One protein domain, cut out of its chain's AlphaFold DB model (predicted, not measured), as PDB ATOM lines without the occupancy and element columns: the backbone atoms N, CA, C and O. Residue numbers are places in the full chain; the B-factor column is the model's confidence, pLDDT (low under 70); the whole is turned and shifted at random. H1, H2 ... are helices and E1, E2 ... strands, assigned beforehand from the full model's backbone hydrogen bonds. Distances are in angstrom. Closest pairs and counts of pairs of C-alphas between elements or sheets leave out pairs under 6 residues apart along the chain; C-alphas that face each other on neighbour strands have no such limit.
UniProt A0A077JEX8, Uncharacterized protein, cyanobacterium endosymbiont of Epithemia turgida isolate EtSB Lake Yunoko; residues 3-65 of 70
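This is residues 3 to 65 of the 70 residues of an uncharacterized protein of cyanobacterium endosymbiont of Epithemia turgida isolate EtSB Lake Yunoko (UniProt A0A077JEX8). There is little regular structure here: five short strands make one twisted antiparallel sheet, in the order E2 E1 E5 E4 E3, with a short helix H1 grazing it and long loops, residues 18 to 38 and 42 to 52, at the ends of the longest axis. Of 63 printed residues, 21 are in named elements, mostly strand, in the chain order E1 E2 H1 E3 E4 E5. The whole is compact, with a radius of gyration of the C-alphas of 11.6 A and spans of 34 by 31 by 18 A.

Start at E5, residues 61 to 64: N 63 and O 3, 3.0 A apart, are within hydrogen-bond range across to E1, residues 3 to 5, antiparallel at 138 degrees. N 62 and O 54, 2.8 A, do likewise to E4, residues 53 to 56. Edge strand E2, residues 10 to 12, forms a hairpin with E1, N 4 and O 11 at 2.8 A. Edge strand E3, residues 39 to 41, forms one with E4, N 40 and O 55 at 2.9 A. E3 E4 E5 are a meander, each strand the antiparallel neighbour of the one before. H1, residues 14 to 17, only grazes the sheet; too short for an O i to N i+4 pair, it has one O i to N i+3 pair, within range.

Find C-alpha 3, where E1 begins, at (-21.626, 48.980, 34.113); E5 runs 10.5 A to C-alpha 64 at (-18.052, 45.436, 29.749). E4 spans 10.0 A.

The C-alphas farthest apart, those of His 25 and Glu 47, are 34.3 A apart. The links H1 to E3 and E3 to E4 are long. The printed part has no cut; residues 44 to 48 have pLDDT under 70.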
ATOM      1  N   VAL A   3     -20.418  48.211  33.783       95.94
ATOM      2  CA  VAL A   3     -21.626  48.980  34.113       95.94
ATOM      3  C   VAL A   3     -22.786  48.037  34.404       95.94
ATOM      4  O   VAL A   3     -22.799  46.912  33.903       95.94
ATOM      5  N   ILE A   4     -23.751  48.486  35.200       96.12
ATOM      6  CA  ILE A   4     -25.008  47.777  35.447       96.12
ATOM      7  C   ILE A   4     -26.040  48.242  34.426       96.12
ATOM      8  O   ILE A   4     -26.266  49.441  34.256       96.12
ATOM      9  N   LEU A   5     -26.667  47.277  33.760       95.19
ATOM     10  CA  LEU A   5     -27.771  47.508  32.840       95.19
ATOM     11  C   LEU A   5     -29.089  47.415  33.607       95.19
ATOM     12  O   LEU A   5     -29.375  46.397  34.243       95.19
ATOM     13  N   THR A   6     -29.898  48.461  33.517       94.38
ATOM     14  CA  THR A   6     -31.285  48.466  33.994       94.38
ATOM     15  C   THR A   6     -32.228  48.587  32.795       94.38
ATOM     16  O   THR A   6     -31.771  48.693  31.658       94.38
ATOM     17  N   GLN A   7     -33.543  48.555  33.022       93.75
ATOM     18  CA  GLN A   7     -34.508  48.744  31.930       93.75
ATOM     19  C   GLN A   7     -34.436  50.155  31.325       93.75
ATOM     20  O   GLN A   7     -34.671  50.317  30.133       93.75
ATOM     21  N   GLU A   8     -34.090  51.159  32.132       94.81
ATOM     22  CA  GLU A   8     -34.234  52.575  31.765       94.81
ATOM     23  C   GLU A   8     -32.894  53.315  31.669       94.81
ATOM     24  O   GLU A   8     -32.810  54.391  31.084       94.81
ATOM     25  N   SER A   9     -31.831  52.768  32.261       94.19
ATOM     26  CA  SER A   9     -30.551  53.462  32.399       94.19
ATOM     27  C   SER A   9     -29.354  52.520  32.528       94.19
ATOM     28  O   SER A   9     -29.485  51.317  32.785       94.19
ATOM     29  N   VAL A  10     -28.165  53.104  32.385       94.88
ATOM     30  CA  VAL A  10     -26.879  52.457  32.638       94.88
ATOM     31  C   VAL A  10     -26.247  53.112  33.860       94.88
ATOM     32  O   VAL A  10     -26.111  54.332  33.909       94.88
ATOM     33  N   LEU A  11     -25.854  52.301  34.839       95.12
ATOM     34  CA  LEU A  11     -25.265  52.769  36.093       95.12
ATOM     35  C   LEU A  11     -23.812  52.310  36.205       95.12
ATOM     36  O   LEU A  11     -23.456  51.224  35.744       95.12
ATOM     37  N   SER A  12     -22.972  53.100  36.876       95.12
ATOM     38  CA  SER A  12     -21.652  52.614  37.279       95.12
ATOM     39  C   SER A  12     -21.817  51.376  38.156       95.12
ATOM     40  O   SER A  12     -22.601  51.380  39.108       95.12
ATOM     41  N   ALA A  13     -21.052  50.317  37.878       95.62
ATOM     42  CA  ALA A  13     -21.064  49.144  38.743       95.62
ATOM     43  C   ALA A  13     -20.627  49.485  40.177       95.62
ATOM     44  O   ALA A  13     -21.056  48.807  41.108       95.62
ATOM     45  N   GLN A  14     -19.834  50.548  40.366       95.50
ATOM     46  CA  GLN A  14     -19.405  51.006  41.686       95.50
ATOM     47  C   GLN A  14     -20.588  51.429  42.567       95.50
ATOM     48  O   GLN A  14     -20.567  51.143  43.756       95.50
ATOM     49  N   THR A  15     -21.654  52.010  41.999       94.12
ATOM     50  CA  THR A  15     -22.842  52.448  42.761       94.12
ATOM     51  C   THR A  15     -23.494  51.310  43.548       94.12
ATOM     52  O   THR A  15     -24.061  51.544  44.605       94.12
ATOM     53  N   VAL A  16     -23.398  50.075  43.054       94.12
ATOM     54  CA  VAL A  16     -23.920  48.883  43.740       94.12
ATOM     55  C   VAL A  16     -22.801  48.093  44.412       94.12
ATOM     56  O   VAL A  16     -22.986  47.534  45.489       94.12
ATOM     57  N   CYS A  17     -21.631  48.008  43.778       96.44
ATOM     58  CA  CYS A  17     -20.533  47.196  44.289       96.44
ATOM     59  C   CYS A  17     -19.873  47.804  45.533       96.44
ATOM     60  O   CYS A  17     -19.293  47.045  46.304       96.44
ATOM     61  N   GLN A  18     -19.991  49.116  45.765       95.50
ATOM     62  CA  GLN A  18     -19.429  49.782  46.942       95.50
ATOM     63  C   GLN A  18     -19.923  49.172  48.262       95.50
ATOM     64  O   GLN A  18     -19.124  49.000  49.178       95.50
ATOM     65  N   ASP A  19     -21.194  48.764  48.312       93.38
ATOM     66  CA  ASP A  19     -21.831  48.166  49.494       93.38
ATOM     67  C   ASP A  19     -22.059  46.647  49.348       93.38
ATOM     68  O   ASP A  19     -22.777  46.018  50.127       93.38
ATOM     69  N   CYS A  20     -21.454  46.019  48.335       95.88
ATOM     70  CA  CYS A  20     -21.635  44.600  48.048       95.88
ATOM     71  C   CYS A  20     -20.576  43.739  48.749       95.88
ATOM     72  O   CYS A  20     -19.378  43.872  48.496       95.88
ATOM     73  N   LEU A  21     -21.013  42.746  49.531       95.38
ATOM     74  CA  LEU A  21     -20.126  41.799  50.230       95.38
ATOM     75  C   LEU A  21     -19.215  40.981  49.293       95.38
ATOM     76  O   LEU A  21     -18.195  40.437  49.721       95.38
ATOM     77  N   LEU A  22     -19.571  40.884  48.010       96.19
ATOM     78  CA  LEU A  22     -18.820  40.138  46.998       96.19
ATOM     79  C   LEU A  22     -17.842  41.010  46.196       96.19
ATOM     80  O   LEU A  22     -17.085  40.469  45.386       96.19
ATOM     81  N   ALA A  23     -17.843  42.330  46.394       96.69
ATOM     82  CA  ALA A  23     -16.943  43.253  45.709       96.69
ATOM     83  C   ALA A  23     -15.487  43.111  46.181       96.69
ATOM     84  O   ALA A  23     -15.167  42.401  47.142       96.69
ATOM     85  N   ASN A  24     -14.555  43.736  45.465       94.81
ATOM     86  CA  ASN A  24     -13.188  43.895  45.957       94.81
ATOM     87  C   ASN A  24     -13.114  45.009  47.026       94.81
ATOM     88  O   ASN A  24     -14.089  45.707  47.286       94.81
ATOM     89  N   HIS A  25     -11.937  45.204  47.626       93.69
ATOM     90  CA  HIS A  25     -11.733  46.207  48.682       93.69
ATOM     91  C   HIS A  25     -11.935  47.668  48.238       93.69
ATOM     92  O   HIS A  25     -11.978  48.553  49.083       93.69
ATOM     93  N   GLN A  26     -12.049  47.927  46.934       94.69
ATOM     94  CA  GLN A  26     -12.296  49.256  46.372       94.69
ATOM     95  C   GLN A  26     -13.775  49.476  46.021       94.69
ATOM     96  O   GLN A  26     -14.102  50.480  45.394       94.69
ATOM     97  N   GLY A  27     -14.662  48.535  46.360       94.88
ATOM     98  CA  GLY A  27     -16.072  48.632  45.987       94.88
ATOM     99  C   GLY A  27     -16.327  48.370  44.502       94.88
ATOM    100  O   GLY A  27     -17.319  48.835  43.948       94.88
ATOM    101  N   LEU A  28     -15.429  47.646  43.827       95.50
ATOM    102  CA  LEU A  28     -15.543  47.305  42.409       95.50
ATOM    103  C   LEU A  28     -15.877  45.817  42.219       95.50
ATOM    104  O   LEU A  28     -15.579  44.994  43.095       95.50
ATOM    105  N   PRO A  29     -16.450  45.430  41.062       95.94
ATOM    106  CA  PRO A  29     -16.677  44.028  40.738       95.94
ATOM    107  C   PRO A  29     -15.403  43.190  40.906       95.94
ATOM    108  O   PRO A  29     -14.317  43.575  40.465       95.94
ATOM    109  N   ARG A  30     -15.519  42.037  41.570       95.50
ATOM    110  CA  ARG A  30     -14.356  41.245  41.976       95.50
ATOM    111  C   ARG A  30     -13.865  40.358  40.838       95.50
ATOM    112  O   ARG A  30     -14.519  39.377  40.479       95.50
ATOM    113  N   TRP A  31     -12.667  40.642  40.345       93.88
ATOM    114  CA  TRP A  31     -11.976  39.828  39.348       93.88
ATOM    115  C   TRP A  31     -10.954  38.892  39.992       93.88
ATOM    116  O   TRP A  31     -10.236  39.277  40.914       93.88
ATOM    117  N   LYS A  32     -10.858  37.666  39.477       93.56
ATOM    118  CA  LYS A  32      -9.818  36.698  39.839       93.56
ATOM    119  C   LYS A  32      -9.370  35.976  38.575       93.56
ATOM    120  O   LYS A  32     -10.195  35.378  37.893       93.56
ATOM    121  N   GLN A  33      -8.075  36.056  38.255       92.06
ATOM    122  CA  GLN A  33      -7.478  35.381  37.090       92.06
ATOM    123  C   GLN A  33      -8.234  35.655  35.772       92.06
ATOM    124  O   GLN A  33      -8.540  34.743  35.012       92.06
ATOM    125  N   GLY A  34      -8.608  36.915  35.526       89.19
ATOM    126  CA  GLY A  34      -9.329  37.312  34.308       89.19
ATOM    127  C   GLY A  34     -10.806  36.900  34.255       89.19
ATOM    128  O   GLY A  34     -11.464  37.155  33.253       89.19
ATOM    129  N   THR A  35     -11.349  36.303  35.322       90.81
ATOM    130  CA  THR A  35     -12.774  35.964  35.433       90.81
ATOM    131  C   THR A  35     -13.461  36.846  36.468       90.81
ATOM    132  O   THR A  35     -12.904  37.126  37.535       90.81
ATOM    133  N   LEU A  36     -14.690  37.267  36.171       94.75
ATOM    134  CA  LEU A  36     -15.541  37.965  37.123       94.75
ATOM    135  C   LEU A  36     -16.011  36.982  38.206       94.75
ATOM    136  O   LEU A  36     -16.984  36.264  38.025       94.75
ATOM    137  N   SER A  37     -15.311  36.940  39.336       95.81
ATOM    138  CA  SER A  37     -15.531  35.945  40.398       95.81
ATOM    139  C   SER A  37     -16.829  36.133  41.192       95.81
ATOM    140  O   SER A  37     -17.315  35.186  41.803       95.81
ATOM    141  N   CYS A  38     -17.413  37.333  41.173       95.81
ATOM    142  CA  CYS A  38     -18.707  37.626  41.797       95.81
ATOM    143  C   CYS A  38     -19.899  37.441  40.837       95.81
ATOM    144  O   CYS A  38     -21.003  37.907  41.126       95.81
ATOM    145  N   GLY A  39     -19.690  36.818  39.675       94.88
ATOM    146  CA  GLY A  39     -20.713  36.646  38.652       94.88
ATOM    147  C   GLY A  39     -20.369  35.562  37.643       94.88
ATOM    148  O   GLY A  39     -19.472  34.748  37.844       94.88
ATOM    149  N   SER A  40     -21.121  35.520  36.555       94.69
ATOM    150  CA  SER A  40     -20.925  34.562  35.466       94.69
ATOM    151  C   SER A  40     -21.221  35.230  34.133       94.69
ATOM    152  O   SER A  40     -22.057  36.127  34.061       94.69
ATOM    153  N   SER A  41     -20.511  34.828  33.078       92.56
ATOM    154  CA  SER A  41     -20.733  35.377  31.737       92.56
ATOM    155  C   SER A  41     -22.091  34.924  31.196       92.56
ATOM    156  O   SER A  41     -22.425  33.742  31.259       92.56
ATOM    157  N   VAL A  42     -22.864  35.867  30.661       89.31
ATOM    158  CA  VAL A  42     -24.172  35.618  30.047       89.31
ATOM    159  C   VAL A  42     -23.961  35.629  28.541       89.31
ATOM    160  O   VAL A  42     -23.847  36.703  27.970       89.31
ATOM    161  N   HIS A  43     -23.860  34.433  27.950       71.25
ATOM    162  CA  HIS A  43     -23.733  34.132  26.516       71.25
ATOM    163  C   HIS A  43     -22.733  34.975  25.693       71.25
ATOM    164  O   HIS A  43     -22.844  36.183  25.516       71.25
ATOM    165  N   LYS A  44     -21.784  34.283  25.051       61.09
ATOM    166  CA  LYS A  44     -20.992  34.844  23.950       61.09
ATOM    167  C   LYS A  44     -21.914  34.984  22.738       61.09
ATOM    168  O   LYS A  44     -22.109  34.011  22.016       61.09
ATOM    169  N   ASN A  45     -22.518  36.151  22.532       54.97
ATOM    170  CA  ASN A  45     -23.141  36.427  21.243       54.97
ATOM    171  C   ASN A  45     -22.040  36.332  20.176       54.97
ATOM    172  O   ASN A  45     -20.989  36.952  20.312       54.97
ATOM    173  N   PHE A  46     -22.256  35.502  19.153       56.28
ATOM    174  CA  PHE A  46     -21.302  35.268  18.057       56.28
ATOM    175  C   PHE A  46     -21.130  36.493  17.142       56.28
ATOM    176  O   PHE A  46     -20.327  36.466  16.212       56.28
ATOM    177  N   GLU A  47     -21.867  37.571  17.403       65.25
ATOM    178  CA  GLU A  47     -21.718  38.848  16.720       65.25
ATOM    179  C   GLU A  47     -20.560  39.640  17.327       65.25
ATOM    180  O   GLU A  47     -20.565  39.987  18.508       65.25
ATOM    181  N   SER A  48     -19.570  39.958  16.492       64.81
ATOM    182  CA  SER A  48     -18.271  40.521  16.879       64.81
ATOM    183  C   SER A  48     -18.306  41.901  17.547       64.81
ATOM    184  O   SER A  48     -17.257  42.402  17.933       64.81
ATOM    185  N   HIS A  49     -19.478  42.528  17.674       74.31
ATOM    186  CA  HIS A  49     -19.622  43.915  18.122       74.31
ATOM    187  C   HIS A  49     -20.380  44.075  19.443       74.31
ATOM    188  O   HIS A  49     -20.539  45.202  19.909       74.31
ATOM    189  N   GLN A  50     -20.866  42.991  20.057       80.50
ATOM    190  CA  GLN A  50     -21.549  43.118  21.344       80.50
ATOM    191  C   GLN A  50     -20.562  43.092  22.519       80.50
ATOM    192  O   GLN A  50     -19.647  42.263  22.538       80.50
ATOM    193  N   PRO A  51     -20.755  43.960  23.531       86.62
ATOM    194  CA  PRO A  51     -19.927  43.946  24.727       86.62
ATOM    195  C   PRO A  51     -20.092  42.625  25.476       86.62
ATOM    196  O   PRO A  51     -21.168  42.019  25.480       86.62
ATOM    197  N   LYS A  52     -19.041  42.190  26.177       90.31
ATOM    198  CA  LYS A  52     -19.144  41.031  27.071       90.31
ATOM    199  C   LYS A  52     -20.170  41.324  28.161       90.31
ATOM    200  O   LYS A  52     -20.128  42.380  28.793       90.31
ATOM    201  N   ARG A  53     -21.068  40.369  28.402       93.19
ATOM    202  CA  ARG A  53     -22.124  40.482  29.411       93.19
ATOM    203  C   ARG A  53     -21.948  39.467  30.524       93.19
ATOM    204  O   ARG A  53     -21.443  38.359  30.315       93.19
ATOM    205  N   TYR A  54     -22.398  39.857  31.708       95.50
ATOM    206  CA  TYR A  54     -22.339  39.051  32.916       95.50
ATOM    207  C   TYR A  54     -23.618  39.217  33.733       95.50
ATOM    208  O   TYR A  54     -24.296  40.237  33.647       95.50
ATOM    209  N   GLN A  55     -23.909  38.236  34.574       96.50
ATOM    210  CA  GLN A  55     -24.861  38.356  35.667       96.50
ATOM    211  C   GLN A  55     -24.083  38.187  36.967       96.50
ATOM    212  O   GLN A  55     -23.373  37.191  37.131       96.50
ATOM    213  N   CYS A  56     -24.154  39.161  37.875       95.88
ATOM    214  CA  CYS A  56     -23.560  38.979  39.198       95.88
ATOM    215  C   CYS A  56     -24.467  38.128  40.089       95.88
ATOM    216  O   CYS A  56     -25.660  37.979  39.831       95.88
ATOM    217  N   GLN A  57     -23.908  37.603  41.177       95.81
ATOM    218  CA  GLN A  57     -24.643  36.769  42.134       95.81
ATOM    219  C   GLN A  57     -25.820  37.499  42.806       95.81
ATOM    220  O   GLN A  57     -26.768  36.850  43.228       95.81
ATOM    221  N   MET A  58     -25.798  38.837  42.850       94.38
ATOM    222  CA  MET A  58     -26.923  39.655  43.331       94.38
ATOM    223  C   MET A  58     -28.067  39.776  42.307       94.38
ATOM    224  O   MET A  58     -29.083  40.400  42.592       94.38
ATOM    225  N   GLY A  59     -27.907  39.220  41.102       94.69
ATOM    226  CA  GLY A  59     -28.918  39.209  40.044       94.69
ATOM    227  C   GLY A  59     -28.792  40.329  39.006       94.69
ATOM    228  O   GLY A  59     -29.432  40.237  37.958       94.69
ATOM    229  N   PHE A  60     -27.945  41.341  39.232       95.94
ATOM    230  CA  PHE A  60     -27.749  42.442  38.281       95.94
ATOM    231  C   PHE A  60     -27.093  41.977  36.978       95.94
ATOM    232  O   PHE A  60     -26.167  41.163  36.983       95.94
ATOM    233  N   GLN A  61     -27.545  42.554  35.864       95.81
ATOM    234  CA  GLN A  61     -26.926  42.405  34.549       95.81
ATOM    235  C   GLN A  61     -25.801  43.428  34.397       95.81
ATOM    236  O   GLN A  61     -26.013  44.615  34.636       95.81
ATOM    237  N   LEU A  62     -24.619  42.980  33.977       95.56
ATOM    238  CA  LEU A  62     -23.461  43.833  33.733       95.56
ATOM    239  C   LEU A  62     -22.990  43.734  32.288       95.56
ATOM    240  O   LEU A  62     -23.078  42.670  31.671       95.56
ATOM    241  N   ALA A  63     -22.434  44.831  31.782       94.31
ATOM    242  CA  ALA A  63     -21.752  44.882  30.495       94.31
ATOM    243  C   ALA A  63     -20.351  45.475  30.641       94.31
ATOM    244  O   ALA A  63     -20.133  46.410  31.414       94.31
ATOM    245  N   GLU A  64     -19.407  44.919  29.890       91.88
ATOM    246  CA  GLU A  64     -18.052  45.436  29.749       91.88
ATOM    247  C   GLU A  64     -18.026  46.514  28.675       91.88
ATOM    248  O   GLU A  64     -18.302  46.247  27.509       91.88
ATOM    249  N   VAL A  65     -17.725  47.739  29.089       90.06
ATOM    250  CA  VAL A  65     -17.617  48.907  28.216       90.06
ATOM    251  C   VAL A  65     -16.176  49.390  28.178       90.06
ATOM    252  O   VAL A  65     -15.453  49.336  29.182       90.06
TER     253      VAL A  65